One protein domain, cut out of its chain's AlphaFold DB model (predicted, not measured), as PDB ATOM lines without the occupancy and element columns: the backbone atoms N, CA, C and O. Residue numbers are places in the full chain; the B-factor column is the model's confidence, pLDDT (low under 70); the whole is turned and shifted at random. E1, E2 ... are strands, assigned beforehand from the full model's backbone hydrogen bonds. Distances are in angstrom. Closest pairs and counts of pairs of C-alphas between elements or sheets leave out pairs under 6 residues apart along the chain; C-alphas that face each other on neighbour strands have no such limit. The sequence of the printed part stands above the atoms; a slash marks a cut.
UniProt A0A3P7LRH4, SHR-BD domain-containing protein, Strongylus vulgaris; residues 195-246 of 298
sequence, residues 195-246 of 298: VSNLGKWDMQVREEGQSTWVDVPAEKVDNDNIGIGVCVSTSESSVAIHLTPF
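This is residues 195 to 246 of the 298 residues of the protein "SHR-BD domain-containing protein" of Strongylus vulgaris (UniProt A0A3P7LRH4). Two hairpins spread apart like an open V, a long one of E4 and E5 and a short one of E2 and E3, with the short strand E1 between them, side by side with E5. A long loop, residues 217 to 227, joins the two hairpins. The printed part has 52 residues, no named helix and five named strands, E1 to E5 in chain order; the class is all strand, though under half of the residues, 23, are in named elements. One sheet is mixed, in the order E1, E5, E4; the other is the antiparallel pair E2 and E3. The whole is only just loose, close to compact, with a radius of gyration of the C-alphas of 12.0 A and spans of 33 by 26 by 16 A.

E4, residues 228 to 234, is 19.0 A long, and E5, residues 239 to 245, is 19.8 A, ending at C-alpha 245 (-11.636, 14.534, -5.934). E1, residues 195 to 197, begins at C-alpha 195 (-3.820, 21.068, 4.311) and is 6.7 A long. E2, residues 203 to 205, and E3, residues 214 to 216, are 6.4 A each.

The inner strand E5 is antiparallel to E4 at 162 degrees, with N 231 and O 242 within hydrogen-bond range at 3.0 A. E1, the other neighbour of E5, is parallel to it at 11 degrees, with N 196 and O 241 within hydrogen-bond range at 2.9 A. E2 and E3 are antiparallel at 141 degrees, with N 216 and O 203 at 2.7 A. The closest C-alphas of E1 and E3, Asn 197 and Val 216, are 6.2 A apart. E2 and E3 are apart from E4 and E5.

The C-alphas farthest apart, Asp 224 and Glu 236, are 35.9 A apart. The printed part has no cut. The link E3 to E4, 11 residues, is long. Mean pLDDT of the printed part is 76.8; residues 220 to 227 are under 70.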
ATOM      1  N   VAL A 195      -2.686  21.212   5.225       78.88
ATOM      2  CA  VAL A 195      -3.820  21.068   4.311       78.88
ATOM      3  C   VAL A 195      -3.293  20.979   2.888       78.88
ATOM      4  O   VAL A 195      -2.475  21.793   2.461       78.88
ATOM      5  N   SER A 196      -3.764  19.979   2.153       77.62
ATOM      6  CA  SER A 196      -3.457  19.798   0.736       77.62
ATOM      7  C   SER A 196      -4.745  19.687  -0.063       77.62
ATOM      8  O   SER A 196      -5.652  18.934   0.300       77.62
ATOM      9  N   ASN A 197      -4.816  20.449  -1.151       79.56
ATOM     10  CA  ASN A 197      -5.951  20.447  -2.056       79.56
ATOM     11  C   ASN A 197      -5.591  19.711  -3.349       79.56
ATOM     12  O   ASN A 197      -5.154  20.301  -4.335       79.56
ATOM     13  N   LEU A 198      -5.802  18.398  -3.329       78.12
ATOM     14  CA  LEU A 198      -5.704  17.527  -4.501       78.12
ATOM     15  C   LEU A 198      -6.992  17.562  -5.344       78.12
ATOM     16  O   LEU A 198      -7.133  16.786  -6.286       78.12
ATOM     17  N   GLY A 199      -7.947  18.425  -4.985       71.69
ATOM     18  CA  GLY A 199      -9.207  18.631  -5.678       71.69
ATOM     19  C   GLY A 199      -9.070  19.416  -6.985       71.69
ATOM     20  O   GLY A 199      -7.975  19.721  -7.464       71.69
ATOM     21  N   LYS A 200     -10.229  19.740  -7.569       74.25
ATOM     22  CA  LYS A 200     -10.343  20.469  -8.840       74.25
ATOM     23  C   LYS A 200     -10.381  21.988  -8.672       74.25
ATOM     24  O   LYS A 200      -9.888  22.707  -9.536       74.25
ATOM     25  N   TRP A 201     -10.975  22.468  -7.583       79.75
ATOM     26  CA  TRP A 201     -11.210  23.891  -7.340       79.75
ATOM     27  C   TRP A 201     -10.325  24.410  -6.225       79.75
ATOM     28  O   TRP A 201     -10.065  23.681  -5.271       79.75
ATOM     29  N   ASP A 202      -9.909  25.669  -6.329       83.12
ATOM     30  CA  ASP A 202      -9.286  26.381  -5.219       83.12
ATOM     31  C   ASP A 202     -10.255  26.408  -4.033       83.12
ATOM     32  O   ASP A 202     -11.467  26.572  -4.201       83.12
ATOM     33  N   MET A 203      -9.728  26.200  -2.829       81.62
ATOM     34  CA  MET A 203     -10.534  26.117  -1.617       81.62
ATOM     35  C   MET A 203     -10.052  27.123  -0.597       81.62
ATOM     36  O   MET A 203      -8.860  27.369  -0.475       81.62
ATOM     37  N   GLN A 204     -10.985  27.659   0.177       85.56
ATOM     38  CA  GLN A 204     -10.666  28.452   1.350       85.56
ATOM     39  C   GLN A 204     -10.885  27.605   2.591       85.56
ATOM     40  O   GLN A 204     -11.951  27.015   2.776       85.56
ATOM     41  N   VAL A 205      -9.872  27.552   3.447       82.81
ATOM     42  CA  VAL A 205      -9.952  26.865   4.735       82.81
ATOM     43  C   VAL A 205      -9.738  27.857   5.859       82.81
ATOM     44  O   VAL A 205      -9.000  28.834   5.728       82.81
ATOM     45  N   ARG A 206     -10.398  27.609   6.983       83.75
ATOM     46  CA  ARG A 206     -10.131  28.310   8.232       83.75
ATOM     47  C   ARG A 206     -10.310  27.348   9.387       83.75
ATOM     48  O   ARG A 206     -11.125  26.428   9.314       83.75
ATOM     49  N   GLU A 207      -9.578  27.603  10.452       78.50
ATOM     50  CA  GLU A 207      -9.846  26.976  11.736       78.50
ATOM     51  C   GLU A 207     -11.131  27.556  12.346       78.50
ATOM     52  O   GLU A 207     -11.474  28.730  12.145       78.50
ATOM     53  N   GLU A 208     -11.871  26.727  13.078       74.62
ATOM     54  CA  GLU A 208     -13.058  27.174  13.796       74.62
ATOM     55  C   GLU A 208     -12.680  28.241  14.836       74.62
ATOM     56  O   GLU A 208     -11.749  28.076  15.615       74.62
ATOM     57  N   GLY A 209     -13.384  29.375  14.823       72.81
ATOM     58  CA  GLY A 209     -13.082  30.522  15.687       72.81
ATOM     59  C   GLY A 209     -12.111  31.552  15.094       72.81
ATOM     60  O   GLY A 209     -12.080  32.680  15.581       72.81
ATOM     61  N   GLN A 210     -11.400  31.238  14.005       74.50
ATOM     62  CA  GLN A 210     -10.566  32.216  13.297       74.50
ATOM     63  C   GLN A 210     -11.391  33.065  12.318       74.50
ATOM     64  O   GLN A 210     -12.350  32.592  11.695       74.50
ATOM     65  N   SER A 211     -11.000  34.335  12.167       77.88
ATOM     66  CA  SER A 211     -11.646  35.303  11.265       77.88
ATOM     67  C   SER A 211     -11.065  35.306   9.849       77.88
ATOM     68  O   SER A 211     -11.720  35.775   8.920       77.88
ATOM     69  N   THR A 212      -9.845  34.794   9.682       79.94
ATOM     70  CA  THR A 212      -9.102  34.855   8.419       79.94
ATOM     71  C   THR A 212      -9.218  33.534   7.667       79.94
ATOM     72  O   THR A 212      -8.979  32.469   8.233       79.94
ATOM     73  N   TRP A 213      -9.580  33.614   6.387       84.38
ATOM     74  CA  TRP A 213      -9.577  32.484   5.461       84.38
ATOM     75  C   TRP A 213      -8.209  32.346   4.796       84.38
ATOM     76  O   TRP A 213      -7.564  33.347   4.484       84.38
ATOM     77  N   VAL A 214      -7.781  31.106   4.571       80.19
ATOM     78  CA  VAL A 214      -6.534  30.766   3.880       80.19
ATOM     79  C   VAL A 214      -6.873  30.097   2.556       80.19
ATOM     80  O   VAL A 214      -7.560  29.074   2.541       80.19
ATOM     81  N   ASP A 215      -6.384  30.661   1.454       81.81
ATOM     82  CA  ASP A 215      -6.522  30.073   0.122       81.81
ATOM     83  C   ASP A 215      -5.600  28.852  -0.035       81.81
ATOM     84  O   ASP A 215      -4.394  28.908   0.220       81.81
ATOM     85  N   VAL A 216      -6.168  27.741  -0.494       80.44
ATOM     86  CA  VAL A 216      -5.493  26.477  -0.795       80.44
ATOM     87  C   VAL A 216      -5.787  26.129  -2.257       80.44
ATOM     88  O   VAL A 216      -6.846  25.564  -2.558       80.44
ATOM     89  N   PRO A 217      -4.892  26.485  -3.193       81.06
ATOM     90  CA  PRO A 217      -5.135  26.285  -4.615       81.06
ATOM     91  C   PRO A 217      -5.159  24.800  -4.986       81.06
ATOM     92  O   PRO A 217      -4.454  23.989  -4.380       81.06
ATOM     93  N   ALA A 218      -5.946  24.448  -5.999       79.81
ATOM     94  CA  ALA A 218      -6.038  23.080  -6.498       79.81
ATOM     95  C   ALA A 218      -4.737  22.625  -7.181       79.81
ATOM     96  O   ALA A 218      -4.189  23.310  -8.051       79.81
ATOM     97  N   GLU A 219      -4.282  21.403  -6.886       74.56
ATOM     98  CA  GLU A 219      -3.080  20.813  -7.504       74.56
ATOM     99  C   GLU A 219      -3.313  20.277  -8.949       74.56
ATOM    100  O   GLU A 219      -2.438  19.646  -9.546       74.56
ATOM    101  N   LYS A 220      -4.438  20.661  -9.579       59.25
ATOM    102  CA  LYS A 220      -4.899  20.328 -10.946       59.25
ATOM    103  C   LYS A 220      -5.091  18.830 -11.195       59.25
ATOM    104  O   LYS A 220      -4.381  18.235 -12.010       59.25
ATOM    105  N   VAL A 221      -6.106  18.253 -10.559       58.06
ATOM    106  CA  VAL A 221      -6.671  16.958 -10.963       58.06
ATOM    107  C   VAL A 221      -8.009  17.209 -11.657       58.06
ATOM    108  O   VAL A 221      -8.865  17.904 -11.113       58.06
ATOM    109  N   ASP A 222      -8.179  16.681 -12.871       56.66
ATOM    110  CA  ASP A 222      -9.414  16.848 -13.644       56.66
ATOM    111  C   ASP A 222     -10.413  15.734 -13.294       56.66
ATOM    112  O   ASP A 222     -10.104  14.549 -13.427       56.66
ATOM    113  N   ASN A 223     -11.583  16.111 -12.779       59.12
ATOM    114  CA  ASN A 223     -12.689  15.212 -12.438       59.12
ATOM    115  C   ASN A 223     -14.022  15.982 -12.517       59.12
ATOM    116  O   ASN A 223     -14.086  17.141 -12.113       59.12
ATOM    117  N   ASP A 224     -15.082  15.362 -13.026       60.09
ATOM    118  CA  ASP A 224     -16.395  15.999 -13.212       60.09
ATOM    119  C   ASP A 224     -17.348  15.827 -12.017       60.09
ATOM    120  O   ASP A 224     -18.435  16.401 -11.997       60.09
ATOM    121  N   ASN A 225     -16.933  15.090 -10.984       62.03
ATOM    122  CA  ASN A 225     -17.740  14.889  -9.784       62.03
ATOM    123  C   ASN A 225     -17.712  16.111  -8.847       62.03
ATOM    124  O   ASN A 225     -16.652  16.671  -8.571       62.03
ATOM    125  N   ILE A 226     -18.876  16.472  -8.295       59.88
ATOM    126  CA  ILE A 226     -19.069  17.646  -7.415       59.88
ATOM    127  C   ILE A 226     -18.602  17.383  -5.966       59.88
ATOM    128  O   ILE A 226     -18.365  18.314  -5.199       59.88
ATOM    129  N   GLY A 227     -18.425  16.120  -5.569       66.81
ATOM    130  CA  GLY A 227     -18.008  15.767  -4.212       66.81
ATOM    131  C   GLY A 227     -16.529  16.048  -3.906       66.81
ATOM    132  O   GLY A 227     -15.670  16.058  -4.792       66.81
ATOM    133  N   ILE A 228     -16.216  16.153  -2.611       76.56
ATOM    134  CA  ILE A 228     -14.845  16.198  -2.086       76.56
ATOM    135  C   ILE A 228     -14.670  15.050  -1.091       76.56
ATOM    136  O   ILE A 228     -15.434  14.924  -0.133       76.56
ATOM    137  N   GLY A 229     -13.656  14.214  -1.307       79.00
ATOM    138  CA  GLY A 229     -13.197  13.241  -0.322       79.00
ATOM    139  C   GLY A 229     -12.242  13.916   0.657       79.00
ATOM    140  O   GLY A 229     -11.202  14.423   0.242       79.00
ATOM    141  N   VAL A 230     -12.575  13.920   1.947       82.00
ATOM    142  CA  VAL A 230     -11.704  14.466   2.997       82.00
ATOM    143  C   VAL A 230     -11.096  13.311   3.780       82.00
ATOM    144  O   VAL A 230     -11.814  12.546   4.422       82.00
ATOM    145  N   CYS A 231      -9.771  13.188   3.736       79.44
ATOM    146  CA  CYS A 231      -9.026  12.250   4.568       79.44
ATOM    147  C   CYS A 231      -8.229  13.035   5.610       79.44
ATOM    148  O   CYS A 231      -7.443  13.914   5.258       79.44
ATOM    149  N   VAL A 232      -8.444  12.714   6.885       83.38
ATOM    150  CA  VAL A 232      -7.694  13.288   8.003       83.38
ATOM    151  C   VAL A 232      -6.825  12.189   8.593       83.38
ATOM    152  O   VAL A 232      -7.338  11.182   9.079       83.38
ATOM    153  N   SER A 233      -5.514  12.385   8.533       79.56
ATOM    154  CA  SER A 233      -4.528  11.518   9.174       79.56
ATOM    155  C   SER A 233      -3.946  12.256  10.369       79.56
ATOM    156  O   SER A 233      -3.318  13.303  10.210       79.56
ATOM    157  N   THR A 234      -4.176  11.731  11.568       83.31
ATOM    158  CA  THR A 234      -3.654  12.297  12.812       83.31
ATOM    159  C   THR A 234      -2.533  11.428  13.363       83.31
ATOM    160  O   THR A 234      -2.568  10.199  13.295       83.31
ATOM    161  N   SER A 235      -1.526  12.084  13.923       83.06
ATOM    162  CA  SER A 235      -0.440  11.474  14.685       83.06
ATOM    163  C   SER A 235      -0.134  12.349  15.899       83.06
ATOM    164  O   SER A 235      -0.679  13.445  16.035       83.06
ATOM    165  N   GLU A 236       0.754  11.892  16.778       83.12
ATOM    166  CA  GLU A 236       1.206  12.698  17.921       83.12
ATOM    167  C   GLU A 236       1.936  13.977  17.483       83.12
ATOM    168  O   GLU A 236       1.915  14.987  18.187       83.12
ATOM    169  N   SER A 237       2.557  13.949  16.301       81.81
ATOM    170  CA  SER A 237       3.464  14.991  15.829       81.81
ATOM    171  C   SER A 237       2.958  15.783  14.632       81.81
ATOM    172  O   SER A 237       3.578  16.785  14.293       81.81
ATOM    173  N   SER A 238       1.848  15.391  14.003       82.50
ATOM    174  CA  SER A 238       1.252  16.125  12.879       82.50
ATOM    175  C   SER A 238      -0.206  15.742  12.618       82.50
ATOM    176  O   SER A 238      -0.644  14.627  12.926       82.50
ATOM    177  N   VAL A 239      -0.932  16.655  11.974       82.00
ATOM    178  CA  VAL A 239      -2.258  16.425  11.395       82.00
ATOM    179  C   VAL A 239      -2.214  16.786   9.913       82.00
ATOM    180  O   VAL A 239      -1.994  17.940   9.547       82.00
ATOM    181  N   ALA A 240      -2.453  15.797   9.055       81.62
ATOM    182  CA  ALA A 240      -2.520  15.977   7.611       81.62
ATOM    183  C   ALA A 240      -3.966  15.849   7.119       81.62
ATOM    184  O   ALA A 240      -4.645  14.853   7.378       81.62
ATOM    185  N   ILE A 241      -4.425  16.863   6.388       82.31
ATOM    186  CA  ILE A 241      -5.742  16.927   5.762       82.31
ATOM    187  C   ILE A 241      -5.547  16.900   4.246       82.31
ATOM    188  O   ILE A 241      -4.934  17.794   3.651       82.31
ATOM    189  N   HIS A 242      -6.092  15.865   3.614       80.88
ATOM    190  CA  HIS A 242      -6.096  15.700   2.167       80.88
ATOM    191  C   HIS A 242      -7.512  15.898   1.635       80.88
ATOM    192  O   HIS A 242      -8.421  15.132   1.963       80.88
ATOM    193  N   LEU A 243      -7.686  16.923   0.806       81.62
ATOM    194  CA  LEU A 243      -8.913  17.179   0.059       81.62
ATOM    195  C   LEU A 243      -8.721  16.565  -1.325       81.62
ATOM    196  O   LEU A 243      -7.831  16.974  -2.063       81.62
ATOM    197  N   THR A 244      -9.505  15.546  -1.653       80.88
ATOM    198  CA  THR A 244      -9.352  14.739  -2.870       80.88
ATOM    199  C   THR A 244     -10.605  14.793  -3.736       80.88
ATOM    200  O   THR A 244     -11.705  14.994  -3.211       80.88
ATOM    201  N   PRO A 245     -10.480  14.606  -5.061       76.50
ATOM    202  CA  PRO A 245     -11.636  14.534  -5.934       76.50
ATOM    203  C   PRO A 245     -12.465  13.302  -5.588       76.50
ATOM    204  O   PRO A 245     -11.929  12.198  -5.465       76.50
ATOM    205  N   PHE A 246     -13.774  13.478  -5.489       74.50
ATOM    206  CA  PHE A 246     -14.687  12.374  -5.242       74.50
ATOM    207  C   PHE A 246     -14.684  11.365  -6.396       74.50
ATOM    208  O   PHE A 246     -14.832  11.736  -7.561       74.50
TER     209      PHE A 246